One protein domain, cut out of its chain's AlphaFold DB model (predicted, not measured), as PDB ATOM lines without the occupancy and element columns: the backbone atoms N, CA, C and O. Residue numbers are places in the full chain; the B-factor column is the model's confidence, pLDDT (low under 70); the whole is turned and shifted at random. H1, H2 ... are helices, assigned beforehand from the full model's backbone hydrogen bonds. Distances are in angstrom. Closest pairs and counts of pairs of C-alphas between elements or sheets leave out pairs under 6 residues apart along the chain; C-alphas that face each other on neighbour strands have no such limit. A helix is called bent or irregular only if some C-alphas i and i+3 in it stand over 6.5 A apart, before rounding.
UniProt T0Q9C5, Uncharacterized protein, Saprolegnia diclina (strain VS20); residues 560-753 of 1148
ATOM      1  N   ARG A 560      45.030  29.478 -26.963       80.50
ATOM      2  CA  ARG A 560      44.088  29.539 -28.092       80.50
ATOM      3  C   ARG A 560      43.893  30.968 -28.594       80.50
ATOM      4  O   ARG A 560      43.960  31.203 -29.798       80.50
ATOM      5  N   LEU A 561      43.603  31.899 -27.683       82.50
ATOM      6  CA  LEU A 561      43.323  33.291 -28.045       82.50
ATOM      7  C   LEU A 561      44.564  33.985 -28.606       82.50
ATOM      8  O   LEU A 561      44.452  34.738 -29.571       82.50
ATOM      9  N   TYR A 562      45.731  33.701 -28.033       84.81
ATOM     10  CA  TYR A 562      47.000  34.215 -28.521       84.81
ATOM     11  C   TYR A 562      47.316  33.696 -29.930       84.81
ATOM     12  O   TYR A 562      47.597  34.499 -30.815       84.81
ATOM     13  N   PHE A 563      47.195  32.384 -30.185       81.56
ATOM     14  CA  PHE A 563      47.430  31.837 -31.528       81.56
ATOM     15  C   PHE A 563      46.439  32.378 -32.564       81.56
ATOM     16  O   PHE A 563      46.845  32.663 -33.688       81.56
ATOM     17  N   GLU A 564      45.168  32.586 -32.196       82.06
ATOM     18  CA  GLU A 564      44.191  33.251 -33.069       82.06
ATOM     19  C   GLU A 564      44.667  34.661 -33.457       82.06
ATOM     20  O   GLU A 564      44.609  35.027 -34.628       82.06
ATOM     21  N   GLN A 565      45.175  35.446 -32.502       85.94
ATOM     22  CA  GLN A 565      45.707  36.782 -32.781       85.94
ATOM     23  C   GLN A 565      46.992  36.741 -33.612       85.94
ATOM     24  O   GLN A 565      47.082  37.461 -34.600       85.94
ATOM     25  N   LEU A 566      47.959  35.890 -33.263       85.88
ATOM     26  CA  LEU A 566      49.221  35.762 -33.991       85.88
ATOM     27  C   LEU A 566      48.978  35.407 -35.462       85.88
ATOM     28  O   LEU A 566      49.540  36.022 -36.361       85.88
ATOM     29  N   LEU A 567      48.089  34.451 -35.712       82.25
ATOM     30  CA  LEU A 567      47.779  33.970 -37.051       82.25
ATOM     31  C   LEU A 567      47.073  35.043 -37.901       82.25
ATOM     32  O   LEU A 567      47.419  35.234 -39.066       82.25
ATOM     33  N   VAL A 568      46.130  35.796 -37.318       85.81
ATOM     34  CA  VAL A 568      45.497  36.942 -37.998       85.81
ATOM     35  C   VAL A 568      46.513  38.065 -38.253       85.81
ATOM     36  O   VAL A 568      46.445  38.722 -39.290       85.81
ATOM     37  N   ASN A 569      47.494  38.254 -37.360       87.88
ATOM     38  CA  ASN A 569      48.585  39.209 -37.568       87.88
ATOM     39  C   ASN A 569      49.500  38.791 -38.728       87.88
ATOM     40  O   ASN A 569      49.854  39.631 -39.549       87.88
ATOM     41  N   VAL A 570      49.834  37.502 -38.849       85.88
ATOM     42  CA  VAL A 570      50.631  36.977 -39.973       85.88
ATOM     43  C   VAL A 570      49.932  37.234 -41.311       85.88
ATOM     44  O   VAL A 570      50.579  37.684 -42.253       85.88
ATOM     45  N   VAL A 571      48.608  37.039 -41.392       85.50
ATOM     46  CA  VAL A 571      47.838  37.399 -42.601       85.50
ATOM     47  C   VAL A 571      47.981  38.875 -42.923       85.50
ATOM     48  O   VAL A 571      48.236  39.233 -44.067       85.50
ATOM     49  N   MET A 572      47.819  39.734 -41.922       88.44
ATOM     50  CA  MET A 572      47.898  41.179 -42.101       88.44
ATOM     51  C   MET A 572      49.294  41.630 -42.553       88.44
ATOM     52  O   MET A 572      49.413  42.504 -43.411       88.44
ATOM     53  N   LEU A 573      50.337  40.989 -42.030       88.94
ATOM     54  CA  LEU A 573      51.737  41.266 -42.334       88.94
ATOM     55  C   LEU A 573      52.142  40.817 -43.748       88.94
ATOM     56  O   LEU A 573      53.008  41.443 -44.350       88.94
ATOM     57  N   VAL A 574      51.476  39.803 -44.313       86.81
ATOM     58  CA  VAL A 574      51.644  39.396 -45.721       86.81
ATOM     59  C   VAL A 574      50.758  40.223 -46.662       86.81
ATOM     60  O   VAL A 574      51.216  40.663 -47.717       86.81
ATOM     61  N   ALA A 575      49.506  40.484 -46.284       88.69
ATOM     62  CA  ALA A 575      48.535  41.193 -47.120       88.69
ATOM     63  C   ALA A 575      48.897  42.671 -47.346       88.69
ATOM     64  O   ALA A 575      48.619  43.214 -48.419       88.69
ATOM     65  N   MET A 576      49.535  43.322 -46.366       90.00
ATOM     66  CA  MET A 576      49.927  44.731 -46.454       90.00
ATOM     67  C   MET A 576      50.989  45.001 -47.547       90.00
ATOM     68  O   MET A 576      50.721  45.831 -48.421       90.00
ATOM     69  N   PRO A 577      52.142  44.296 -47.591       88.62
ATOM     70  CA  PRO A 577      53.098  44.423 -48.689       88.62
ATOM     71  C   PRO A 577      52.483  44.111 -50.056       88.62
ATOM     72  O   PRO A 577      52.745  44.831 -51.014       88.62
ATOM     73  N   ILE A 578      51.634  43.077 -50.147       86.88
ATOM     74  CA  ILE A 578      50.957  42.703 -51.399       86.88
ATOM     75  C   ILE A 578      50.049  43.843 -51.882       86.88
ATOM     76  O   ILE A 578      50.077  44.189 -53.059       86.88
ATOM     77  N   SER A 579      49.295  44.479 -50.976       87.56
ATOM     78  CA  SER A 579      48.461  45.644 -51.301       87.56
ATOM     79  C   SER A 579      49.282  46.842 -51.782       87.56
ATOM     80  O   SER A 579      48.796  47.586 -52.632       87.56
ATOM     81  N   SER A 580      50.483  47.048 -51.237       86.94
ATOM     82  CA  SER A 580      51.391  48.116 -51.671       86.94
ATOM     83  C   SER A 580      51.989  47.815 -53.050       86.94
ATOM     84  O   SER A 580      51.989  48.672 -53.930       86.94
ATOM     85  N   ALA A 581      52.426  46.572 -53.279       82.81
ATOM     86  CA  ALA A 581      53.016  46.136 -54.546       82.81
ATOM     87  C   ALA A 581      52.013  46.190 -55.716       82.81
ATOM     88  O   ALA A 581      52.370  46.612 -56.814       82.81
ATOM     89  N   LEU A 582      50.742  45.852 -55.459       79.62
ATOM     90  CA  LEU A 582      49.629  45.969 -56.414       79.62
ATOM     91  C   LEU A 582      49.390  47.404 -56.920       79.62
ATOM     92  O   LEU A 582      48.753  47.573 -57.955       79.62
ATOM     93  N   ALA A 583      49.852  48.436 -56.204       74.50
ATOM     94  CA  ALA A 583      49.682  49.827 -56.624       74.50
ATOM     95  C   ALA A 583      50.694  50.262 -57.700       74.50
ATOM     96  O   ALA A 583      50.414  51.198 -58.442       74.50
ATOM     97  N   ASN A 584      51.855  49.601 -57.792       69.75
ATOM     98  CA  ASN A 584      52.935  49.992 -58.704       69.75
ATOM     99  C   ASN A 584      52.905  49.212 -60.032       69.75
ATOM    100  O   ASN A 584      53.203  49.763 -61.088       69.75
ATOM    101  N   GLU A 585      52.514  47.933 -59.996       65.94
ATOM    102  CA  GLU A 585      52.507  47.046 -61.166       65.94
ATOM    103  C   GLU A 585      51.107  46.467 -61.421       65.94
ATOM    104  O   GLU A 585      50.515  45.826 -60.555       65.94
ATOM    105  N   LYS A 586      50.582  46.648 -62.645       61.72
ATOM    106  CA  LYS A 586      49.257  46.130 -63.053       61.72
ATOM    107  C   LYS A 586      49.194  44.597 -63.122       61.72
ATOM    108  O   LYS A 586      48.102  44.038 -63.104       61.72
ATOM    109  N   THR A 587      50.340  43.924 -63.215       64.88
ATOM    110  CA  THR A 587      50.449  42.460 -63.280       64.88
ATOM    111  C   THR A 587      51.627  41.999 -62.437       64.88
ATOM    112  O   THR A 587      52.775  42.264 -62.786       64.88
ATOM    113  N   LEU A 588      51.342  41.297 -61.344       68.19
ATOM    114  CA  LEU A 588      52.368  40.742 -60.467       68.19
ATOM    115  C   LEU A 588      52.855  39.379 -60.977       68.19
ATOM    116  O   LEU A 588      52.094  38.644 -61.614       68.19
ATOM    117  N   PRO A 589      54.095  38.984 -60.648       78.31
ATOM    118  CA  PRO A 589      54.571  37.628 -60.891       78.31
ATOM    119  C   PRO A 589      53.686  36.563 -60.223       78.31
ATOM    120  O   PRO A 589      53.212  36.739 -59.095       78.31
ATOM    121  N   TRP A 590      53.528  35.403 -60.872       72.88
ATOM    122  CA  TRP A 590      52.663  34.304 -60.407       72.88
ATOM    123  C   TRP A 590      52.964  33.834 -58.970       72.88
ATOM    124  O   TRP A 590      52.058  33.432 -58.238       72.88
ATOM    125  N   PHE A 591      54.224  33.921 -58.530       72.94
ATOM    126  CA  PHE A 591      54.621  33.520 -57.181       72.94
ATOM    127  C   PHE A 591      54.037  34.437 -56.094       72.94
ATOM    128  O   PHE A 591      53.781  33.962 -54.992       72.94
ATOM    129  N   VAL A 592      53.763  35.717 -56.382       76.56
ATOM    130  CA  VAL A 592      53.155  36.652 -55.415       76.56
ATOM    131  C   VAL A 592      51.702  36.267 -55.144       76.56
ATOM    132  O   VAL A 592      51.277  36.205 -53.988       76.56
ATOM    133  N   HIS A 593      50.962  35.917 -56.199       75.81
ATOM    134  CA  HIS A 593      49.623  35.343 -56.075       75.81
ATOM    135  C   HIS A 593      49.662  34.026 -55.292       75.81
ATOM    136  O   HIS A 593      48.843  33.819 -54.398       75.81
ATOM    137  N   GLY A 594      50.663  33.175 -55.547       75.25
ATOM    138  CA  GLY A 594      50.878  31.939 -54.793       75.25
ATOM    139  C   GLY A 594      51.162  32.159 -53.305       75.25
ATOM    140  O   GLY A 594      50.580  31.469 -52.468       75.25
ATOM    141  N   ILE A 595      51.991  33.142 -52.945       79.06
ATOM    142  CA  ILE A 595      52.291  33.489 -51.546       79.06
ATOM    143  C   ILE A 595      51.038  34.028 -50.842       79.06
ATOM    144  O   ILE A 595      50.698  33.563 -49.755       79.06
ATOM    145  N   GLY A 596      50.299  34.956 -51.457       74.75
ATOM    146  CA  GLY A 596      49.071  35.503 -50.865       74.75
ATOM    147  C   GLY A 596      47.976  34.447 -50.670       74.75
ATOM    148  O   GLY A 596      47.361  34.357 -49.609       74.75
ATOM    149  N   LEU A 597      47.768  33.583 -51.667       76.44
ATOM    150  CA  LEU A 597      46.749  32.537 -51.598       76.44
ATOM    151  C   LEU A 597      47.125  31.422 -50.614       76.44
ATOM    152  O   LEU A 597      46.276  30.939 -49.866       76.44
ATOM    153  N   SER A 598      48.403  31.034 -50.581       75.00
ATOM    154  CA  SER A 598      48.895  30.022 -49.642       75.00
ATOM    155  C   SER A 598      48.834  30.493 -48.201       75.00
ATOM    156  O   SER A 598      48.348  29.754 -47.351       75.00
ATOM    157  N   THR A 599      49.230  31.730 -47.920       75.00
ATOM    158  CA  THR A 599      49.147  32.304 -46.571       75.00
ATOM    159  C   THR A 599      47.700  32.445 -46.101       75.00
ATOM    160  O   THR A 599      47.391  32.057 -44.972       75.00
ATOM    161  N   PHE A 600      46.783  32.879 -46.970       75.00
ATOM    162  CA  PHE A 600      45.353  32.918 -46.659       75.00
ATOM    163  C   PHE A 600      44.777  31.526 -46.354       75.00
ATOM    164  O   PHE A 600      44.099  31.344 -45.341       75.00
ATOM    165  N   VAL A 601      45.086  30.525 -47.184       77.88
ATOM    166  CA  VAL A 601      44.640  29.135 -46.989       77.88
ATOM    167  C   VAL A 601      45.227  28.530 -45.711       77.88
ATOM    168  O   VAL A 601      44.494  27.921 -44.934       77.88
ATOM    169  N   ILE A 602      46.522  28.736 -45.453       73.25
ATOM    170  CA  ILE A 602      47.197  28.273 -44.234       73.25
ATOM    171  C   ILE A 602      46.509  28.841 -43.002       73.25
ATOM    172  O   ILE A 602      46.242  28.100 -42.057       73.25
ATOM    173  N   VAL A 603      46.171  30.128 -43.010       71.81
ATOM    174  CA  VAL A 603      45.503  30.763 -41.876       71.81
ATOM    175  C   VAL A 603      44.055  30.310 -41.747       71.81
ATOM    176  O   VAL A 603      43.617  30.019 -40.638       71.81
ATOM    177  N   LEU A 604      43.309  30.165 -42.838       75.81
ATOM    178  CA  LEU A 604      41.927  29.693 -42.777       75.81
ATOM    179  C   LEU A 604      41.844  28.263 -42.220       75.81
ATOM    180  O   LEU A 604      41.051  28.000 -41.312       75.81
ATOM    181  N   VAL A 605      42.720  27.368 -42.687       73.38
ATOM    182  CA  VAL A 605      42.846  26.000 -42.160       73.38
ATOM    183  C   VAL A 605      43.321  26.027 -40.707       73.38
ATOM    184  O   VAL A 605      42.735  25.357 -39.861       73.38
ATOM    185  N   SER A 606      44.310  26.856 -40.371       69.06
ATOM    186  CA  SER A 606      44.822  26.968 -39.000       69.06
ATOM    187  C   SER A 606      43.782  27.541 -38.027       69.06
ATOM    188  O   SER A 606      43.680  27.061 -36.899       69.06
ATOM    189  N   LEU A 607      42.939  28.496 -38.439       71.62
ATOM    190  CA  LEU A 607      41.807  28.999 -37.646       71.62
ATOM    191  C   LEU A 607      40.733  27.926 -37.462       71.62
ATOM    192  O   LEU A 607      40.192  27.791 -36.362       71.62
ATOM    193  N   ALA A 608      40.422  27.166 -38.515       72.44
ATOM    194  CA  ALA A 608      39.460  26.071 -38.453       72.44
ATOM    195  C   ALA A 608      39.940  24.968 -37.496       72.44
ATOM    196  O   ALA A 608      39.198  24.565 -36.601       72.44
ATOM    197  N   VAL A 609      41.207  24.562 -37.597       68.56
ATOM    198  CA  VAL A 609      41.842  23.589 -36.693       68.56
ATOM    199  C   VAL A 609      41.891  24.124 -35.259       68.56
ATOM    200  O   VAL A 609      41.512  23.421 -34.325       68.56
ATOM    201  N   THR A 610      42.240  25.397 -35.056       66.50
ATOM    202  CA  THR A 610      42.270  26.011 -33.715       66.50
ATOM    203  C   THR A 610      40.874  26.093 -33.080       66.50
ATOM    204  O   THR A 610      40.733  25.954 -31.864       66.50
ATOM    205  N   LYS A 611      39.811  26.289 -33.874       69.12
ATOM    206  CA  LYS A 611      38.421  26.343 -33.383       69.12
ATOM    207  C   LYS A 611      37.794  24.960 -33.170       69.12
ATOM    208  O   LYS A 611      37.029  24.806 -32.218       69.12
ATOM    209  N   CYS A 612      38.108  23.982 -34.019       64.19
ATOM    210  CA  CYS A 612      37.506  22.645 -33.994       64.19
ATOM    211  C   CYS A 612      38.326  21.626 -33.189       64.19
ATOM    212  O   CYS A 612      37.772  20.941 -32.328       64.19
ATOM    213  N   CYS A 613      39.637  21.530 -33.429       57.22
ATOM    214  CA  CYS A 613      40.493  20.507 -32.825       57.22
ATOM    215  C   CYS A 613      40.903  20.876 -31.401       57.22
ATOM    216  O   CYS A 613      40.835  20.024 -30.526       57.22
ATOM    217  N   LEU A 614      41.241  22.140 -31.114       55.25
ATOM    218  CA  LEU A 614      41.723  22.514 -29.777       55.25
ATOM    219  C   LEU A 614      40.654  22.334 -28.682       55.25
ATOM    220  O   LEU A 614      40.994  22.064 -27.539       55.25
ATOM    221  N   ARG A 615      39.360  22.424 -29.026       55.88
ATOM    222  CA  ARG A 615      38.249  22.201 -28.083       55.88
ATOM    223  C   ARG A 615      38.073  20.725 -27.703       55.88
ATOM    224  O   ARG A 615      37.696  20.447 -26.572       55.88
ATOM    225  N   ARG A 616      38.327  19.798 -28.636       52.84
ATOM    226  CA  ARG A 616      38.251  18.341 -28.402       52.84
ATOM    227  C   ARG A 616      39.553  17.785 -27.840       52.84
ATOM    228  O   ARG A 616      39.523  17.082 -26.844       52.84
ATOM    229  N   VAL A 617      40.687  18.197 -28.406       52.09
ATOM    230  CA  VAL A 617      42.019  17.783 -27.956       52.09
ATOM    231  C   VAL A 617      42.248  18.207 -26.511       52.09
ATOM    232  O   VAL A 617      42.659  17.364 -25.740       52.09
ATOM    233  N   VAL A 618      41.900  19.435 -26.092       51.19
ATOM    234  CA  VAL A 618      42.014  19.839 -24.672       51.19
ATOM    235  C   VAL A 618      41.113  19.001 -23.752       51.19
ATOM    236  O   VAL A 618      41.513  18.714 -22.628       51.19
ATOM    237  N   ALA A 619      39.947  18.551 -24.226       50.62
ATOM    238  CA  ALA A 619      39.062  17.665 -23.466       50.62
ATOM    239  C   ALA A 619      39.576  16.210 -23.372       50.62
ATOM    240  O   ALA A 619      39.209  15.501 -22.440       50.62
ATOM    241  N   GLU A 620      40.418  15.765 -24.313       47.84
ATOM    242  CA  GLU A 620      40.973  14.402 -24.366       47.84
ATOM    243  C   GLU A 620      42.411  14.303 -23.821       47.84
ATOM    244  O   GLU A 620      42.759  13.306 -23.191       47.84
ATOM    245  N   THR A 621      43.249  15.338 -23.977       47.88
ATOM    246  CA  THR A 621      44.642  15.364 -23.484       47.88
ATOM    247  C   THR A 621      44.747  15.412 -21.966       47.88
ATOM    248  O   THR A 621      45.792  15.081 -21.420       47.88
ATOM    249  N   THR A 622      43.668  15.755 -21.265       46.66
ATOM    250  CA  THR A 622      43.590  15.666 -19.801       46.66
ATOM    251  C   THR A 622      43.515  14.223 -19.289       46.66
ATOM    252  O   THR A 622      43.635  14.013 -18.086       46.66
ATOM    253  N   ARG A 623      43.363  13.212 -20.166       43.88
ATOM    254  CA  ARG A 623      43.406  11.787 -19.781       43.88
ATOM    255  C   ARG A 623      44.778  11.120 -19.926       43.88
ATOM    256  O   ARG A 623      44.969  10.062 -19.337       43.88
ATOM    257  N   CYS A 624      45.726  11.690 -20.675       40.88
ATOM    258  CA  CYS A 624      46.999  11.022 -20.983       40.88
ATOM    259  C   CYS A 624      48.205  11.947 -20.785       40.88
ATOM    260  O   CYS A 624      48.480  12.820 -21.605       40.88
ATOM    261  N   ASN A 625      48.969  11.694 -19.722       44.50
ATOM    262  CA  ASN A 625      50.080  12.529 -19.263       44.50
ATOM    263  C   ASN A 625      51.446  12.148 -19.879       44.50
ATOM    264  O   ASN A 625      52.447  12.049 -19.176       44.50
ATOM    265  N   THR A 626      51.519  11.853 -21.183       44.75
ATOM    266  CA  THR A 626      52.785  11.414 -21.805       44.75
ATOM    267  C   THR A 626      53.329  12.411 -22.825       44.75
ATOM    268  O   THR A 626      52.693  12.743 -23.819       44.75
ATOM    269  N   PHE A 627      54.577  12.833 -22.604       44.59
ATOM    270  CA  PHE A 627      55.394  13.681 -23.484       44.59
ATOM    271  C   PHE A 627      55.438  13.187 -24.948       44.59
ATOM    272  O   PHE A 627      55.485  13.984 -25.885       44.59
ATOM    273  N   VAL A 628      55.327  11.870 -25.152       43.59
ATOM    274  CA  VAL A 628      55.242  11.213 -26.468       43.59
ATOM    275  C   VAL A 628      53.991  11.645 -27.248       43.59
ATOM    276  O   VAL A 628      54.063  11.837 -28.461       43.59
ATOM    277  N   VAL A 629      52.867  11.889 -26.564       50.34
ATOM    278  CA  VAL A 629      51.625  12.373 -27.188       50.34
ATOM    279  C   VAL A 629      51.808  13.790 -27.728       50.34
ATOM    280  O   VAL A 629      51.308  14.072 -28.807       50.34
ATOM    281  N   SER A 630      52.582  14.662 -27.073       52.06
ATOM    282  CA  SER A 630      52.818  16.033 -27.560       52.06
ATOM    283  C   SER A 630      53.599  16.079 -28.873       52.06
ATOM    284  O   SER A 630      53.232  16.838 -29.767       52.06
ATOM    285  N   ILE A 631      54.641  15.259 -29.032       53.47
ATOM    286  CA  ILE A 631      55.434  15.230 -30.272       53.47
ATOM    287  C   ILE A 631      54.601  14.643 -31.416       53.47
ATOM    288  O   ILE A 631      54.508  15.241 -32.487       53.47
ATOM    289  N   VAL A 632      53.925  13.516 -31.173       55.66
ATOM    290  CA  VAL A 632      53.049  12.878 -32.167       55.66
ATOM    291  C   VAL A 632      51.878  13.790 -32.540       55.66
ATOM    292  O   VAL A 632      51.543  13.892 -33.714       55.66
ATOM    293  N   LEU A 633      51.302  14.526 -31.585       57.69
ATOM    294  CA  LEU A 633      50.249  15.511 -31.833       57.69
ATOM    295  C   LEU A 633      50.755  16.695 -32.662       57.69
ATOM    296  O   LEU A 633      50.023  17.172 -33.519       57.69
ATOM    297  N   VAL A 634      51.991  17.162 -32.452       58.22
ATOM    298  CA  VAL A 634      52.600  18.218 -33.278       58.22
ATOM    299  C   VAL A 634      52.790  17.730 -34.711       58.22
ATOM    300  O   VAL A 634      52.382  18.426 -35.635       58.22
ATOM    301  N   PHE A 635      53.312  16.520 -34.918       60.44
ATOM    302  CA  PHE A 635      53.434  15.945 -36.261       60.44
ATOM    303  C   PHE A 635      52.073  15.675 -36.911       60.44
ATOM    304  O   PHE A 635      51.899  15.966 -38.091       60.44
ATOM    305  N   LEU A 636      51.084  15.200 -36.147       63.06
ATOM    306  CA  LEU A 636      49.712  15.030 -36.622       63.06
ATOM    307  C   LEU A 636      49.061  16.374 -36.948       63.06
ATOM    308  O   LEU A 636      48.407  16.465 -37.972       63.06
ATOM    309  N   LEU A 637      49.262  17.427 -36.155       63.12
ATOM    310  CA  LEU A 637      48.760  18.776 -36.437       63.12
ATOM    311  C   LEU A 637      49.437  19.382 -37.666       63.12
ATOM    312  O   LEU A 637      48.753  19.954 -38.507       63.12
ATOM    313  N   ILE A 638      50.755  19.226 -37.806       65.50
ATOM    314  CA  ILE A 638      51.499  19.668 -38.991       65.50
ATOM    315  C   ILE A 638      51.021  18.900 -40.225       65.50
ATOM    316  O   ILE A 638      50.815  19.515 -41.265       65.50
ATOM    317  N   ALA A 639      50.770  17.595 -40.124       66.19
ATOM    318  CA  ALA A 639      50.207  16.810 -41.217       66.19
ATOM    319  C   ALA A 639      48.752  17.212 -41.521       66.19
ATOM    320  O   ALA A 639      48.395  17.396 -42.682       66.19
ATOM    321  N   PHE A 640      47.921  17.418 -40.499       66.25
ATOM    322  CA  PHE A 640      46.499  17.756 -40.623       66.25
ATOM    323  C   PHE A 640      46.267  19.195 -41.097       66.25
ATOM    324  O   PHE A 640      45.239  19.477 -41.700       66.25
ATOM    325  N   ILE A 641      47.211  20.109 -40.853       68.69
ATOM    326  CA  ILE A 641      47.201  21.472 -41.395       68.69
ATOM    327  C   ILE A 641      47.899  21.489 -42.759       68.69
ATOM    328  O   ILE A 641      47.348  22.015 -43.715       68.69
ATOM    329  N   GLY A 642      49.085  20.893 -42.868       68.00
ATOM    330  CA  GLY A 642      49.967  20.972 -44.033       68.00
ATOM    331  C   GLY A 642      49.478  20.211 -45.264       68.00
ATOM    332  O   GLY A 642      49.655  20.683 -46.384       68.00
ATOM    333  N   THR A 643      48.837  19.052 -45.091       75.12
ATOM    334  CA  THR A 643      48.337  18.264 -46.230       75.12
ATOM    335  C   THR A 643      47.125  18.900 -46.922       75.12
ATOM    336  O   THR A 643      47.184  19.047 -48.146       75.12
ATOM    337  N   PRO A 644      46.062  19.365 -46.225       75.19
ATOM    338  CA  PRO A 644      44.973  20.063 -46.898       75.19
ATOM    339  C   PRO A 644      45.395  21.442 -47.405       75.19
ATOM    340  O   PRO A 644      44.892  21.862 -48.443       75.19
ATOM    341  N   THR A 645      46.323  22.144 -46.740       72.94
ATOM    342  CA  THR A 645      46.808  23.436 -47.249       72.94
ATOM    343  C   THR A 645      47.601  23.256 -48.532       72.94
ATOM    344  O   THR A 645      47.285  23.931 -49.501       72.94
ATOM    345  N   ALA A 646      48.554  22.320 -48.587       75.00
ATOM    346  CA  ALA A 646      49.324  22.038 -49.798       75.00
ATOM    347  C   ALA A 646      48.440  21.532 -50.949       75.00
ATOM    348  O   ALA A 646      48.634  21.923 -52.097       75.00
ATOM    349  N   ALA A 647      47.438  20.698 -50.652       79.00
ATOM    350  CA  ALA A 647      46.492  20.219 -51.657       79.00
ATOM    351  C   ALA A 647      45.606  21.349 -52.205       79.00
ATOM    352  O   ALA A 647      45.438  21.464 -53.419       79.00
ATOM    353  N   LEU A 648      45.066  22.207 -51.330       77.56
ATOM    354  CA  LEU A 648      44.186  23.305 -51.726       77.56
ATOM    355  C   LEU A 648      44.952  24.411 -52.462       77.56
ATOM    356  O   LEU A 648      44.450  24.943 -53.448       77.56
ATOM    357  N   THR A 649      46.181  24.726 -52.047       75.81
ATOM    358  CA  THR A 649      47.028  25.701 -52.751       75.81
ATOM    359  C   THR A 649      47.487  25.180 -54.104       75.81
ATOM    360  O   THR A 649      47.405  25.918 -55.081       75.81
ATOM    361  N   ALA A 650      47.891  23.910 -54.206       76.12
ATOM    362  CA  ALA A 650      48.243  23.293 -55.482       76.12
ATOM    363  C   ALA A 650      47.040  23.219 -56.438       76.12
ATOM    364  O   ALA A 650      47.198  23.436 -57.638       76.12
ATOM    365  N   ALA A 651      45.837  22.944 -55.921       77.38
ATOM    366  CA  ALA A 651      44.611  22.978 -56.710       77.38
ATOM    367  C   ALA A 651      44.316  24.396 -57.217       77.38
ATOM    368  O   ALA A 651      44.137  24.593 -58.415       77.38
ATOM    369  N   LEU A 652      44.336  25.397 -56.336       73.50
ATOM    370  CA  LEU A 652      44.058  26.779 -56.719       73.50
ATOM    371  C   LEU A 652      45.094  27.343 -57.705       73.50
ATOM    372  O   LEU A 652      44.704  28.033 -58.641       73.50
ATOM    373  N   LEU A 653      46.379  26.999 -57.547       72.38
ATOM    374  CA  LEU A 653      47.449  27.392 -58.472       72.38
ATOM    375  C   LEU A 653      47.297  26.756 -59.860       72.38
ATOM    376  O   LEU A 653      47.537  27.419 -60.863       72.38
ATOM    377  N   ARG A 654      46.856  25.492 -59.943       76.81
ATOM    378  CA  ARG A 654      46.595  24.819 -61.230       76.81
ATOM    379  C   ARG A 654      45.391  25.385 -61.981       76.81
ATOM    380  O   ARG A 654      45.357  25.298 -63.203       76.81
ATOM    381  N   PHE A 655      44.417  25.944 -61.269       74.38
ATOM    382  CA  PHE A 655      43.216  26.549 -61.853       74.38
ATOM    383  C   PHE A 655      43.274  28.086 -61.907       74.38
ATOM    384  O   PHE A 655      42.260  28.715 -62.204       74.38
ATOM    385  N   CYS A 656      44.439  28.703 -61.660       72.38
ATOM    386  CA  CYS A 656      44.597  30.161 -61.650       72.38
ATOM    387  C   CYS A 656      44.127  30.827 -62.953       72.38
ATOM    388  O   CYS A 656      43.387  31.812 -62.898       72.38
ATOM    389  N   ASP A 657      44.493  30.253 -64.102       69.50
ATOM    390  CA  ASP A 657      44.132  30.790 -65.420       69.50
ATOM    391  C   ASP A 657      42.635  30.611 -65.719       69.50
ATOM    392  O   ASP A 657      41.994  31.491 -66.290       69.50
ATOM    393  N   ALA A 658      42.041  29.502 -65.264       77.31
ATOM    394  CA  ALA A 658      40.614  29.224 -65.429       77.31
ATOM    395  C   ALA A 658      39.726  30.123 -64.544       77.31
ATOM    396  O   ALA A 658      38.606  30.456 -64.926       77.31
ATOM    397  N   LEU A 659      40.225  30.526 -63.368       74.06
ATOM    398  CA  LEU A 659      39.506  31.333 -62.372       74.06
ATOM    399  C   LEU A 659      39.732  32.849 -62.511       74.06
ATOM    400  O   LEU A 659      39.193  33.607 -61.701       74.06
ATOM    401  N   ARG A 660      40.535  33.295 -63.494       77.88
ATOM    402  CA  ARG A 660      40.913  34.708 -63.707       77.88
ATOM    403  C   ARG A 660      41.332  35.413 -62.411       77.88
ATOM    404  O   ARG A 660      40.844  36.492 -62.076       77.88
ATOM    405  N   VAL A 661      42.218  34.771 -61.648       74.31
ATOM    406  CA  VAL A 661      42.612  35.219 -60.297       74.31
ATOM    407  C   VAL A 661      43.158  36.651 -60.293       74.31
ATOM    408  O   VAL A 661      42.904  37.398 -59.353       74.31
ATOM    409  N   THR A 662      43.842  37.067 -61.359       73.88
ATOM    410  CA  THR A 662      44.405  38.416 -61.528       73.88
ATOM    411  C   THR A 662      43.375  39.535 -61.387       73.88
ATOM    412  O   THR A 662      43.706  40.594 -60.861       73.88
ATOM    413  N   ASP A 663      42.125  39.291 -61.790       78.38
ATOM    414  CA  ASP A 663      41.100  40.334 -61.898       78.38
ATOM    415  C   ASP A 663      40.481  40.678 -60.535       78.38
ATOM    416  O   ASP A 663      40.120  41.824 -60.268       78.38
ATOM    417  N   TRP A 664      40.364  39.691 -59.642       82.12
ATOM    418  CA  TRP A 664      39.691  39.847 -58.349       82.12
ATOM    419  C   TRP A 664      40.632  39.760 -57.142       82.12
ATOM    420  O   TRP A 664      40.255  40.181 -56.046       82.12
ATOM    421  N   PHE A 665      41.862  39.261 -57.310       82.38
ATOM    422  CA  PHE A 665      42.813  39.070 -56.210       82.38
ATOM    423  C   PHE A 665      43.135  40.370 -55.463       82.38
ATOM    424  O   PHE A 665      43.173  40.368 -54.234       82.38
ATOM    425  N   GLY A 666      43.308  41.489 -56.174       80.88
ATOM    426  CA  GLY A 666      43.580  42.784 -55.542       80.88
ATOM    427  C   GLY A 666      42.439  43.253 -54.632       80.88
ATOM    428  O   GLY A 666      42.670  43.631 -53.481       80.88
ATOM    429  N   TYR A 667      41.193  43.138 -55.101       84.94
ATOM    430  CA  TYR A 667      40.002  43.456 -54.309       84.94
ATOM    431  C   TYR A 667      39.843  42.517 -53.108       84.94
ATOM    432  O   TYR A 667      39.535  42.972 -52.005       84.94
ATOM    433  N   ALA A 668      40.110  41.221 -53.291       83.38
ATOM    434  CA  ALA A 668      40.063  40.239 -52.213       83.38
ATOM    435  C   ALA A 668      41.137  40.495 -51.140       83.38
ATOM    436  O   ALA A 668      40.829  40.434 -49.951       83.38
ATOM    437  N   ASN A 669      42.368  40.840 -51.533       85.62
ATOM    438  CA  ASN A 669      43.455  41.166 -50.606       85.62
ATOM    439  C   ASN A 669      43.160  42.445 -49.802       85.62
ATOM    440  O   ASN A 669      43.348  42.473 -48.586       85.62
ATOM    441  N   ASN A 670      42.624  43.486 -50.446       87.38
ATOM    442  CA  ASN A 670      42.220  44.715 -49.755       87.38
ATOM    443  C   ASN A 670      41.028  44.472 -48.818       87.38
ATOM    444  O   ASN A 670      41.029  44.950 -47.683       87.38
ATOM    445  N   GLY A 671      40.044  43.674 -49.245       87.75
ATOM    446  CA  GLY A 671      38.935  43.241 -48.392       87.75
ATOM    447  C   GLY A 671      39.409  42.439 -47.176       87.75
ATOM    448  O   GLY A 671      38.941  42.667 -46.060       87.75
ATOM    449  N   LEU A 672      40.395  41.557 -47.359       87.19
ATOM    450  CA  LEU A 672      41.040  40.826 -46.271       87.19
ATOM    451  C   LEU A 672      41.708  41.780 -45.273       87.19
ATOM    452  O   LEU A 672      41.511  41.621 -44.071       87.19
ATOM    453  N   LEU A 673      42.412  42.807 -45.760       89.12
ATOM    454  CA  LEU A 673      43.042  43.834 -44.927       89.12
ATOM    455  C   LEU A 673      42.014  44.636 -44.110       89.12
ATOM    456  O   LEU A 673      42.259  44.941 -42.942       89.12
ATOM    457  N   VAL A 674      40.842  44.945 -44.681       91.31
ATOM    458  CA  VAL A 674      39.723  45.580 -43.955       91.31
ATOM    459  C   VAL A 674      39.233  44.673 -42.824       91.31
ATOM    460  O   VAL A 674      39.075  45.125 -41.692       91.31
ATOM    461  N   VAL A 675      39.023  43.382 -43.097       90.12
ATOM    462  CA  VAL A 675      38.528  42.425 -42.093       90.12
ATOM    463  C   VAL A 675      39.538  42.228 -40.957       90.12
ATOM    464  O   VAL A 675      39.154  42.253 -39.784       90.12
ATOM    465  N   THR A 676      40.825  42.055 -41.272       89.81
ATOM    466  CA  THR A 676      41.880  41.829 -40.268       89.81
ATOM    467  C   THR A 676      42.159  43.085 -39.436       89.81
ATOM    468  O   THR A 676      42.270  42.997 -38.210       89.81
ATOM    469  N   SER A 677      42.195  44.269 -40.054       91.62
ATOM    470  CA  SER A 677      42.376  45.538 -39.334       91.62
ATOM    471  C   SER A 677      41.166  45.884 -38.458       91.62
ATOM    472  O   SER A 677      41.343  46.261 -37.299       91.62
ATOM    473  N   ALA A 678      39.935  45.655 -38.934       91.38
ATOM    474  CA  ALA A 678      38.723  45.814 -38.129       91.38
ATOM    475  C   ALA A 678      38.685  44.841 -36.936       91.38
ATOM    476  O   ALA A 678      38.247  45.208 -35.839       91.38
ATOM    477  N   TYR A 679      39.180  43.612 -37.120       90.25
ATOM    478  CA  TYR A 679      39.345  42.641 -36.041       90.25
ATOM    479  C   TYR A 679      40.280  43.169 -34.943       90.25
ATOM    480  O   TYR A 679      39.877  43.203 -33.774       90.25
ATOM    481  N   PHE A 680      41.486  43.631 -35.289       90.06
ATOM    482  CA  PHE A 680      42.436  44.156 -34.300       90.06
ATOM    483  C   PHE A 680      41.971  45.463 -33.668       90.06
ATOM    484  O   PHE A 680      42.105  45.623 -32.454       90.06
ATOM    485  N   PHE A 681      41.339  46.350 -34.439       90.06
ATOM    486  CA  PHE A 681      40.698  47.548 -33.906       90.06
ATOM    487  C   PHE A 681      39.669  47.192 -32.827       90.06
ATOM    488  O   PHE A 681      39.718  47.726 -31.719       90.06
ATOM    489  N   ARG A 682      38.779  46.225 -33.098       89.00
ATOM    490  CA  ARG A 682      37.773  45.768 -32.128       89.00
ATOM    491  C   ARG A 682      38.410  45.160 -30.877       89.00
ATOM    492  O   ARG A 682      37.904  45.392 -29.780       89.00
ATOM    493  N   VAL A 683      39.480  44.377 -31.031       84.88
ATOM    494  CA  VAL A 683      40.222  43.783 -29.906       84.88
ATOM    495  C   VAL A 683      40.849  44.867 -29.038       84.88
ATOM    496  O   VAL A 683      40.545  44.934 -27.849       84.88
ATOM    497  N   LYS A 684      41.640  45.761 -29.634       85.81
ATOM    498  CA  LYS A 684      42.358  46.822 -28.916       85.81
ATOM    499  C   LYS A 684      41.414  47.824 -28.265       85.81
ATOM    500  O   LYS A 684      41.615  48.235 -27.127       85.81
ATOM    501  N   HIS A 685      40.314  48.151 -28.936       84.81
ATOM    502  CA  HIS A 685      39.276  48.993 -28.360       84.81
ATOM    503  C   HIS A 685      38.573  48.332 -27.157       84.81
ATOM    504  O   HIS A 685      38.217  49.024 -26.205       84.81
ATOM    505  N   ARG A 686      38.385  47.003 -27.153       83.94
ATOM    506  CA  ARG A 686      37.862  46.282 -25.978       83.94
ATOM    507  C   ARG A 686      38.868  46.232 -24.833       83.94
ATOM    508  O   ARG A 686      38.465  46.485 -23.706       83.94
ATOM    509  N   GLU A 687      40.143  45.975 -25.123       81.62
ATOM    510  CA  GLU A 687      41.227  46.042 -24.128       81.62
ATOM    511  C   GLU A 687      41.230  47.407 -23.422       81.62
ATOM    512  O   GLU A 687      41.185  47.467 -22.194       81.62
ATOM    513  N   ARG A 688      41.152  48.503 -24.191       79.25
ATOM    514  CA  ARG A 688      41.090  49.872 -23.655       79.25
ATOM    515  C   ARG A 688      39.903  50.109 -22.713       79.25
ATOM    516  O   ARG A 688      40.038  50.878 -21.768       79.25
ATOM    517  N   ARG A 689      38.735  49.497 -22.956       77.12
ATOM    518  CA  ARG A 689      37.552  49.675 -22.086       77.12
ATOM    519  C   ARG A 689      37.704  49.009 -20.721       77.12
ATOM    520  O   ARG A 689      37.090  49.479 -19.772       77.12
ATOM    521  N   VAL A 690      38.477  47.929 -20.635       68.56
ATOM    522  CA  VAL A 690      38.673  47.167 -19.391       68.56
ATOM    523  C   VAL A 690      39.718  47.821 -18.490       68.56
ATOM    524  O   VAL A 690      39.643  47.687 -17.273       68.56
ATOM    525  N   ASP A 691      40.689  48.532 -19.064       65.12
ATOM    526  CA  ASP A 691      41.742  49.197 -18.298       65.12
ATOM    527  C   ASP A 691      42.143  50.540 -18.923       65.12
ATOM    528  O   ASP A 691      43.122  50.648 -19.654       65.12
ATOM    529  N   ILE A 692      41.360  51.587 -18.655       60.91
ATOM    530  CA  ILE A 692      41.576  52.916 -19.249       60.91
ATOM    531  C   ILE A 692      42.867  53.565 -18.720       60.91
ATOM    532  O   ILE A 692      43.554  54.253 -19.476       60.91
ATOM    533  N   ARG A 693      43.199  53.353 -17.436       55.84
ATOM    534  CA  ARG A 693      44.370  53.967 -16.784       55.84
ATOM    535  C   ARG A 693      45.666  53.243 -17.151       55.84
ATOM    536  O   ARG A 693      46.619  53.915 -17.533       55.84
ATOM    537  N   GLY A 694      45.682  51.909 -17.133       55.81
ATOM    538  CA  GLY A 694      46.850  51.124 -17.552       55.81
ATOM    539  C   GLY A 694      47.130  51.197 -19.058       55.81
ATOM    540  O   GLY A 694      48.280  51.143 -19.483       55.81
ATOM    541  N   TYR A 695      46.103  51.391 -19.895       52.78
ATOM    542  CA  TYR A 695      46.287  51.541 -21.346       52.78
ATOM    543  C   TYR A 695      46.932  52.882 -21.739       52.78
ATOM    544  O   TYR A 695      47.577  52.964 -22.781       52.78
ATOM    545  N   ALA A 696      46.759  53.932 -20.929       45.34
ATOM    546  CA  ALA A 696      47.327  55.256 -21.188       45.34
ATOM    547  C   ALA A 696      48.805  55.372 -20.776       45.34
ATOM    548  O   ALA A 696      49.534  56.163 -21.371       45.34
ATOM    549  N   SER A 697      49.261  54.578 -19.799       52.50
ATOM    550  CA  SER A 697      50.669  54.552 -19.377       52.50
ATOM    551  C   SER A 697      51.571  53.771 -20.341       52.50
ATOM    552  O   SER A 697      52.772  54.026 -20.400       52.50
ATOM    553  N   LEU A 698      51.006  52.858 -21.143       54.72
ATOM    554  CA  LEU A 698      51.743  52.054 -22.118       54.72
ATOM    555  C   LEU A 698      51.650  52.676 -23.524       54.72
ATOM    556  O   LEU A 698      50.716  52.411 -24.285       54.72
ATOM    557  N   SER A 699      52.649  53.478 -23.898       61.84
ATOM    558  CA  SER A 699      52.749  54.167 -25.202       61.84
ATOM    559  C   SER A 699      52.475  53.262 -26.420       61.84
ATOM    560  O   SER A 699      51.868  53.695 -27.403       61.84
ATOM    561  N   LEU A 700      52.843  51.979 -26.336       70.50
ATOM    562  CA  LEU A 700      52.677  50.988 -27.405       70.50
ATOM    563  C   LEU A 700      51.213  50.618 -27.693       70.50
ATOM    564  O   LEU A 700      50.852  50.427 -28.853       70.50
ATOM    565  N   GLY A 701      50.345  50.537 -26.678       73.75
ATOM    566  CA  GLY A 701      48.941  50.154 -26.879       73.75
ATOM    567  C   GLY A 701      48.168  51.209 -27.673       73.75
ATOM    568  O   GLY A 701      47.410  50.895 -28.597       73.75
ATOM    569  N   LEU A 702      48.394  52.485 -27.360       78.81
ATOM    570  CA  LEU A 702      47.812  53.598 -28.106       78.81
ATOM    571  C   LEU A 702      48.344  53.648 -29.545       78.81
ATOM    572  O   LEU A 702      47.545  53.768 -30.473       78.81
ATOM    573  N   LEU A 703      49.659  53.473 -29.731       80.50
ATOM    574  CA  LEU A 703      50.287  53.420 -31.054       80.50
ATOM    575  C   LEU A 703      49.701  52.297 -31.922       80.50
ATOM    576  O   LEU A 703      49.415  52.515 -33.095       80.50
ATOM    577  N   GLN A 704      49.452  51.120 -31.343       85.06
ATOM    578  CA  GLN A 704      48.801  50.012 -32.043       85.06
ATOM    579  C   GLN A 704      47.388  50.350 -32.500       85.06
ATOM    580  O   GLN A 704      47.029  50.065 -33.638       85.06
ATOM    581  N   LEU A 705      46.578  50.952 -31.625       87.44
ATOM    582  CA  LEU A 705      45.220  51.348 -31.986       87.44
ATOM    583  C   LEU A 705      45.247  52.351 -33.143       87.44
ATOM    584  O   LEU A 705      44.512  52.166 -34.110       87.44
ATOM    585  N   ILE A 706      46.132  53.350 -33.068       88.38
ATOM    586  CA  ILE A 706      46.330  54.338 -34.133       88.38
ATOM    587  C   ILE A 706      46.755  53.634 -35.425       88.38
ATOM    588  O   ILE A 706      46.107  53.818 -36.453       88.38
ATOM    589  N   LEU A 707      47.769  52.768 -35.391       89.50
ATOM    590  CA  LEU A 707      48.237  52.092 -36.598       89.50
ATOM    591  C   LEU A 707      47.138  51.230 -37.229       89.50
ATOM    592  O   LEU A 707      46.897  51.343 -38.426       89.50
ATOM    593  N   TYR A 708      46.416  50.420 -36.450       91.38
ATOM    594  CA  TYR A 708      45.324  49.607 -36.990       91.38
ATOM    595  C   TYR A 708      44.186  50.463 -37.558       91.38
ATOM    596  O   TYR A 708      43.595  50.072 -38.563       91.38
ATOM    597  N   THR A 709      43.910  51.646 -36.988       91.19
ATOM    598  CA  THR A 709      42.959  52.595 -37.595       91.19
ATOM    599  C   THR A 709      43.466  53.191 -38.903       91.19
ATOM    600  O   THR A 709      42.695  53.294 -39.854       91.19
ATOM    601  N   VAL A 710      44.756  53.531 -38.990       92.62
ATOM    602  CA  VAL A 710      45.364  54.049 -40.224       92.62
ATOM    603  C   VAL A 710      45.380  52.969 -41.304       92.62
ATOM    604  O   VAL A 710      45.050  53.256 -42.450       92.62
ATOM    605  N   ILE A 711      45.678  51.716 -40.949       91.62
ATOM    606  CA  ILE A 711      45.645  50.592 -41.891       91.62
ATOM    607  C   ILE A 711      44.213  50.302 -42.353       91.62
ATOM    608  O   ILE A 711      43.998  50.063 -43.538       91.62
ATOM    609  N   LEU A 712      43.221  50.380 -41.461       92.00
ATOM    610  CA  LEU A 712      41.811  50.254 -41.837       92.00
ATOM    611  C   LEU A 712      41.401  51.352 -42.830       92.00
ATOM    612  O   LEU A 712      40.780  51.058 -43.851       92.00
ATOM    613  N   LEU A 713      41.783  52.606 -42.569       91.44
ATOM    614  CA  LEU A 713      41.508  53.730 -43.466       91.44
ATOM    615  C   LEU A 713      42.215  53.562 -44.818       91.44
ATOM    616  O   LEU A 713      41.603  53.785 -45.861       91.44
ATOM    617  N   PHE A 714      43.475  53.123 -44.806       91.31
ATOM    618  CA  PHE A 714      44.241  52.798 -46.007       91.31
ATOM    619  C   PHE A 714      43.551  51.707 -46.833       91.31
ATOM    620  O   PHE A 714      43.362  51.881 -48.035       91.31
ATOM    621  N   ALA A 715      43.111  50.618 -46.197       88.88
ATOM    622  CA  ALA A 715      42.440  49.501 -46.857       88.88
ATOM    623  C   ALA A 715      41.127  49.918 -47.525       88.88
ATOM    624  O   ALA A 715      40.891  49.596 -48.688       88.88
ATOM    625  N   VAL A 716      40.287  50.661 -46.795       90.38
ATOM    626  CA  VAL A 716      39.000  51.165 -47.296       90.38
ATOM    627  C   VAL A 716      39.226  52.136 -48.448       90.38
ATOM    628  O   VAL A 716      38.571  52.039 -49.481       90.38
ATOM    629  N   SER A 717      40.197  53.032 -48.307       88.19
ATOM    630  CA  SER A 717      40.545  53.987 -49.353       88.19
ATOM    631  C   SER A 717      41.112  53.313 -50.610       88.19
ATOM    632  O   SER A 717      40.795  53.714 -51.728       88.19
ATOM    633  N   SER A 718      41.895  52.244 -50.438       83.94
ATOM    634  CA  SER A 718      42.407  51.409 -51.531       83.94
ATOM    635  C   SER A 718      41.282  50.647 -52.241       83.94
ATOM    636  O   SER A 718      41.286  50.547 -53.466       83.94
ATOM    637  N   LEU A 719      40.275  50.175 -51.496       86.31
ATOM    638  CA  LEU A 719      39.092  49.507 -52.046       86.31
ATOM    639  C   LEU A 719      38.167  50.476 -52.809       86.31
ATOM    640  O   LEU A 719      37.623  50.106 -53.846       86.31
ATOM    641  N   CYS A 720      38.011  51.710 -52.317       86.38
ATOM    642  CA  CYS A 720      37.164  52.749 -52.918       86.38
ATOM    643  C   CYS A 720      37.876  53.615 -53.976       86.38
ATOM    644  O   CYS A 720      37.227  54.428 -54.631       86.38
ATOM    645  N   GLY A 721      39.198  53.480 -54.128       82.19
ATOM    646  CA  GLY A 721      39.992  54.215 -55.117       82.19
ATOM    647  C   GLY A 721      40.228  55.701 -54.807       82.19
ATOM    648  O   GLY A 721      40.462  56.472 -55.730       82.19
ATOM    649  N   TRP A 722      40.175  56.134 -53.542       86.69
ATOM    650  CA  TRP A 722      40.261  57.565 -53.191       86.69
ATOM    651  C   TRP A 722      41.685  58.155 -53.219       86.69
ATOM    652  O   TRP A 722      41.841  59.372 -53.289       86.69
ATOM    653  N   ILE A 723      42.731  57.324 -53.134       82.19
ATOM    654  CA  ILE A 723      44.140  57.756 -53.038       82.19
ATOM    655  C   ILE A 723      44.894  57.477 -54.351       82.19
ATOM    656  O   ILE A 723      44.674  56.446 -54.987       82.19
ATOM    657  N   ARG A 724      45.822  58.377 -54.722       85.44
ATOM    658  CA  ARG A 724      46.757  58.217 -55.858       85.44
ATOM    659  C   ARG A 724      47.771  57.096 -55.609       85.44
ATOM    660  O   ARG A 724      48.265  56.959 -54.492       85.44
ATOM    661  N   ASP A 725      48.144  56.358 -56.649       82.56
ATOM    662  CA  ASP A 725      48.980  55.155 -56.521       82.56
ATOM    663  C   ASP A 725      50.382  55.424 -55.935       82.56
ATOM    664  O   ASP A 725      50.842  54.659 -55.091       82.56
ATOM    665  N   GLU A 726      50.999  56.571 -56.235       83.06
ATOM    666  CA  GLU A 726      52.279  56.996 -55.634       83.06
ATOM    667  C   GLU A 726      52.211  57.086 -54.099       83.06
ATOM    668  O   GLU A 726      53.097  56.622 -53.380       83.06
ATOM    669  N   ILE A 727      51.111  57.638 -53.577       85.81
ATOM    670  CA  ILE A 727      50.886  57.776 -52.133       85.81
ATOM    671  C   ILE A 727      50.606  56.401 -51.514       85.81
ATOM    672  O   ILE A 727      51.004  56.157 -50.374       85.81
ATOM    673  N   LYS A 728      49.966  55.482 -52.256       84.56
ATOM    674  CA  LYS A 728      49.705  54.118 -51.773       84.56
ATOM    675  C   LYS A 728      50.996  53.348 -51.521       84.56
ATOM    676  O   LYS A 728      51.080  52.674 -50.499       84.56
ATOM    677  N   VAL A 729      51.989  53.474 -52.403       86.62
ATOM    678  CA  VAL A 729      53.278  52.776 -52.267       86.62
ATOM    679  C   VAL A 729      54.060  53.301 -51.063       86.62
ATOM    680  O   VAL A 729      54.501  52.517 -50.223       86.62
ATOM    681  N   VAL A 730      54.178  54.628 -50.930       86.94
ATOM    682  CA  VAL A 730      54.928  55.256 -49.827       86.94
ATOM    683  C   VAL A 730      54.269  54.966 -48.479       86.94
ATOM    684  O   VAL A 730      54.921  54.469 -47.559       86.94
ATOM    685  N   LEU A 731      52.961  55.215 -48.363       88.69
ATOM    686  CA  LEU A 731      52.222  54.946 -47.131       88.69
ATOM    687  C   LEU A 731      52.190  53.439 -46.831       88.69
ATOM    688  O   LEU A 731      52.357  53.033 -45.683       88.69
ATOM    689  N   GLY A 732      52.049  52.605 -47.863       88.06
ATOM    690  CA  GLY A 732      52.059  51.152 -47.753       88.06
ATOM    691  C   GLY A 732      53.381  50.593 -47.226       88.06
ATOM    692  O   GLY A 732      53.373  49.715 -46.361       88.06
ATOM    693  N   ALA A 733      54.517  51.128 -47.682       88.31
ATOM    694  CA  ALA A 733      55.845  50.745 -47.204       88.31
ATOM    695  C   ALA A 733      56.058  51.120 -45.727       88.31
ATOM    696  O   ALA A 733      56.480  50.278 -44.931       88.31
ATOM    697  N   VAL A 734      55.685  52.345 -45.333       91.12
ATOM    698  CA  VAL A 734      55.788  52.811 -43.936       91.12
ATOM    699  C   VAL A 734      54.915  51.970 -43.002       91.12
ATOM    700  O   VAL A 734      55.366  51.537 -41.938       91.12
ATOM    701  N   LEU A 735      53.672  51.688 -43.403       91.12
ATOM    702  CA  LEU A 735      52.755  50.840 -42.641       91.12
ATOM    703  C   LEU A 735      53.250  49.390 -42.546       91.12
ATOM    704  O   LEU A 735      53.115  48.774 -41.491       91.12
ATOM    705  N   THR A 736      53.876  48.864 -43.602       90.81
ATOM    706  CA  THR A 736      54.488  47.527 -43.596       90.81
ATOM    707  C   THR A 736      55.636  47.451 -42.591       90.81
ATOM    708  O   THR A 736      55.660  46.548 -41.758       90.81
ATOM    709  N   LEU A 737      56.557  48.418 -42.607       90.94
ATOM    710  CA  LEU A 737      57.663  48.464 -41.647       90.94
ATOM    711  C   LEU A 737      57.148  48.611 -40.207       90.94
ATOM    712  O   LEU A 737      57.602  47.906 -39.306       90.94
ATOM    713  N   SER A 738      56.132  49.453 -40.006       89.50
ATOM    714  CA  SER A 738      55.485  49.639 -38.700       89.50
ATOM    715  C   SER A 738      54.839  48.346 -38.183       89.50
ATOM    716  O   SER A 738      54.947  48.032 -36.998       89.50
ATOM    717  N   LEU A 739      54.203  47.563 -39.063       89.31
ATOM    718  CA  LEU A 739      53.623  46.256 -38.732       89.31
ATOM    719  C   LEU A 739      54.681  45.240 -38.298       89.31
ATOM    720  O   LEU A 739      54.467  44.534 -37.312       89.31
ATOM    721  N   TRP A 740      55.824  45.178 -38.988       89.69
ATOM    722  CA  TRP A 740      56.928  44.296 -38.601       89.69
ATOM    723  C   TRP A 740      57.475  44.646 -37.217       89.69
ATOM    724  O   TRP A 740      57.629  43.753 -36.385       89.69
ATOM    725  N   VAL A 741      57.682  45.931 -36.923       86.56
ATOM    726  CA  VAL A 741      58.136  46.371 -35.593       86.56
ATOM    727  C   VAL A 741      57.113  46.008 -34.512       86.56
ATOM    728  O   VAL A 741      57.476  45.434 -33.487       86.56
ATOM    729  N   LEU A 742      55.820  46.257 -34.744       82.81
ATOM    730  CA  LEU A 742      54.772  45.898 -33.782       82.81
ATOM    731  C   LEU A 742      54.595  44.385 -33.616       82.81
ATOM    732  O   LEU A 742      54.153  43.940 -32.555       82.81
ATOM    733  N   SER A 743      54.951  43.587 -34.628       85.19
ATOM    734  CA  SER A 743      54.888  42.127 -34.542       85.19
ATOM    735  C   SER A 743      55.848  41.551 -33.496       85.19
ATOM    736  O   SER A 743      55.557  40.499 -32.926       85.19
ATOM    737  N   LEU A 744      56.922  42.277 -33.148       83.81
ATOM    738  CA  LEU A 744      57.839  41.899 -32.069       83.81
ATOM    739  C   LEU A 744      57.135  41.804 -30.712       83.81
ATOM    740  O   LEU A 744      57.585  41.048 -29.855       83.81
ATOM    741  N   GLN A 745      55.996  42.482 -30.520       82.00
ATOM    742  CA  GLN A 745      55.214  42.324 -29.295       82.00
ATOM    743  C   GLN A 745      54.706  40.888 -29.115       82.00
ATOM    744  O   GLN A 745      54.558  40.435 -27.988       82.00
ATOM    745  N   PHE A 746      54.476  40.111 -30.175       84.56
ATOM    746  CA  PHE A 746      54.056  38.722 -29.983       84.56
ATOM    747  C   PHE A 746      55.135  37.876 -29.281       84.56
ATOM    748  O   PHE A 746      54.793  36.889 -28.636       84.56
ATOM    749  N   LEU A 747      56.407  38.291 -29.287       83.69
ATOM    750  CA  LEU A 747      57.492  37.622 -28.553       83.69
ATOM    751  C   LEU A 747      57.393  37.791 -27.026       83.69
ATOM    752  O   LEU A 747      58.095  37.104 -26.292       83.69
ATOM    753  N   GLU A 748      56.476  38.635 -26.545       83.44
ATOM    754  CA  GLU A 748      56.157  38.863 -25.131       83.44
ATOM    755  C   GLU A 748      55.887  37.568 -24.340       83.44
ATOM    756  O   GLU A 748      56.211  37.466 -23.162       83.44
ATOM    757  N   VAL A 749      55.320  36.558 -25.001       82.75
ATOM    758  CA  VAL A 749      54.960  35.266 -24.400       82.75
ATOM    759  C   VAL A 749      56.139  34.288 -24.345       82.75
ATOM    760  O   VAL A 749      56.105  33.329 -23.578       82.75
ATOM    761  N   ALA A 750      57.182  34.498 -25.154       82.00
ATOM    762  CA  ALA A 750      58.299  33.569 -25.271       82.00
ATOM    763  C   ALA A 750      59.311  33.786 -24.128       82.00
ATOM    764  O   ALA A 750      59.992  34.811 -24.132       82.00
ATOM    765  N   PRO A 751      59.499  32.832 -23.192       74.31
ATOM    766  CA  PRO A 751      60.356  33.037 -22.017       74.31
ATOM    767  C   PRO A 751      61.823  33.345 -22.355       74.31
ATOM    768  O   PRO A 751      62.515  34.009 -21.591       74.31
ATOM    769  N   SER A 752      62.300  32.867 -23.508       79.31
ATOM    770  CA  SER A 752      63.673  33.059 -23.984       79.31
ATOM    771  C   SER A 752      63.949  34.441 -24.579       79.31
ATOM    772  O   SER A 752      65.111  34.786 -24.761       79.31
ATOM    773  N   VAL A 753      62.916  35.216 -24.922       84.50
ATOM    774  CA  VAL A 753      63.048  36.480 -25.675       84.50
ATOM    775  C   VAL A 753      62.301  37.626 -24.990       84.50
ATOM    776  O   VAL A 753      62.647  38.788 -25.179       84.50
TER     777      VAL A 753
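AT A GLANCE: This is residues 560 to 753 of the 1148 residues of an uncharacterized protein of Saprolegnia diclina (strain VS20) (UniProt T0Q9C5). Six long helices make a flat slab: H3, H2 and H1 follow one another in a row, and H4, H6 and H7 are grouped on the side of H1 away from H2. H1 is in the middle, H3 packs on H2 alone, and little H5 joins the ends of H4 and H6 at a far corner of the slab. The printed part has 194 residues with seven named helices, H1 to H7 in order, and no named strand; the class is all helix. It is compact, with a radius of gyration of the C-alphas of 19.0 A, and spans 59 by 53 by 26 A.

IN THESE COORDINATES: The longest helix by residues, H2, has residues 590 to 621, 42.3 A from C-alpha 590 at (52.663, 34.304, -60.407) to C-alpha 621, with a kink of 43 degrees near residue 615. H1, residues 560 to 581, is 32.5 A long and begins with C-alpha 560 at (44.088, 29.539, -28.092). H3, residues 627 to 654, is 40.3 A long. H4, residues 661 to 690, is 42.8 A long and irregular, with C-alphas 663 and 666 7.2 A apart. H5 has residues 692 to 697, and H6, residues 699 to 720, is 31.8 A long. H7, residues 725 to 749, is 38.3 A long and ends with C-alpha 749 at (54.960, 35.266, -24.400); it is only just irregular, with C-alphas 746 and 749 6.6 A apart.

HOW THE PARTS SIT: H1, H2, H4, H6 and H7 form a bundle, a group of helices that touch one another in turn. H2 touches H1 in a hairpin, opposite ways at a shallow tilt of 5 degrees; the closest C-alphas, of Leu 567 and Val 603, are 6.2 A apart. With residues 594 to 609 alone, H2 touches H3, closest at the C-alphas of Ser 598 and Thr 649, 5.6 A; this hairpin's tilt of 34 degrees is only just shallow. H1 touches H7, closest at the C-alphas of Ser 580 and Gly 732, 5.0 A. H4 touches H1 with residues 666 to 677 alone, at a steep tilt of 44 degrees; the closest C-alphas, of Ala 575 and Asn 669, are 6.2 A apart. H4 touches H6, closest at the C-alphas of Ser 677 and Leu 712, 5.4 A. H5 and H6 only just touch, and only at the corner, with 3 pairs of C-alphas within 8 A. H4 and H7 are apart. Every O i to N i+4 pair is within hydrogen-bond range in H6, against 17 of 18 in H1, 24 of 28 in H2, 23 of 24 in H3, 24 of 26 in H4, 15 of 21 in H7 and 0 of 2 in H5, where 1 of 3 O i to N i+3 pairs is.

THE WHOLE: The C-alphas farthest apart, of Arg 623 and Arg 724, are 58.9 A apart. The printed part has no cut, and no link is long. Residues 622 to 628 stand free. The mean pLDDT of the printed part is 76.2; it is under 70 at 51 residues, among them residues 609 to 642 and 690 to 699.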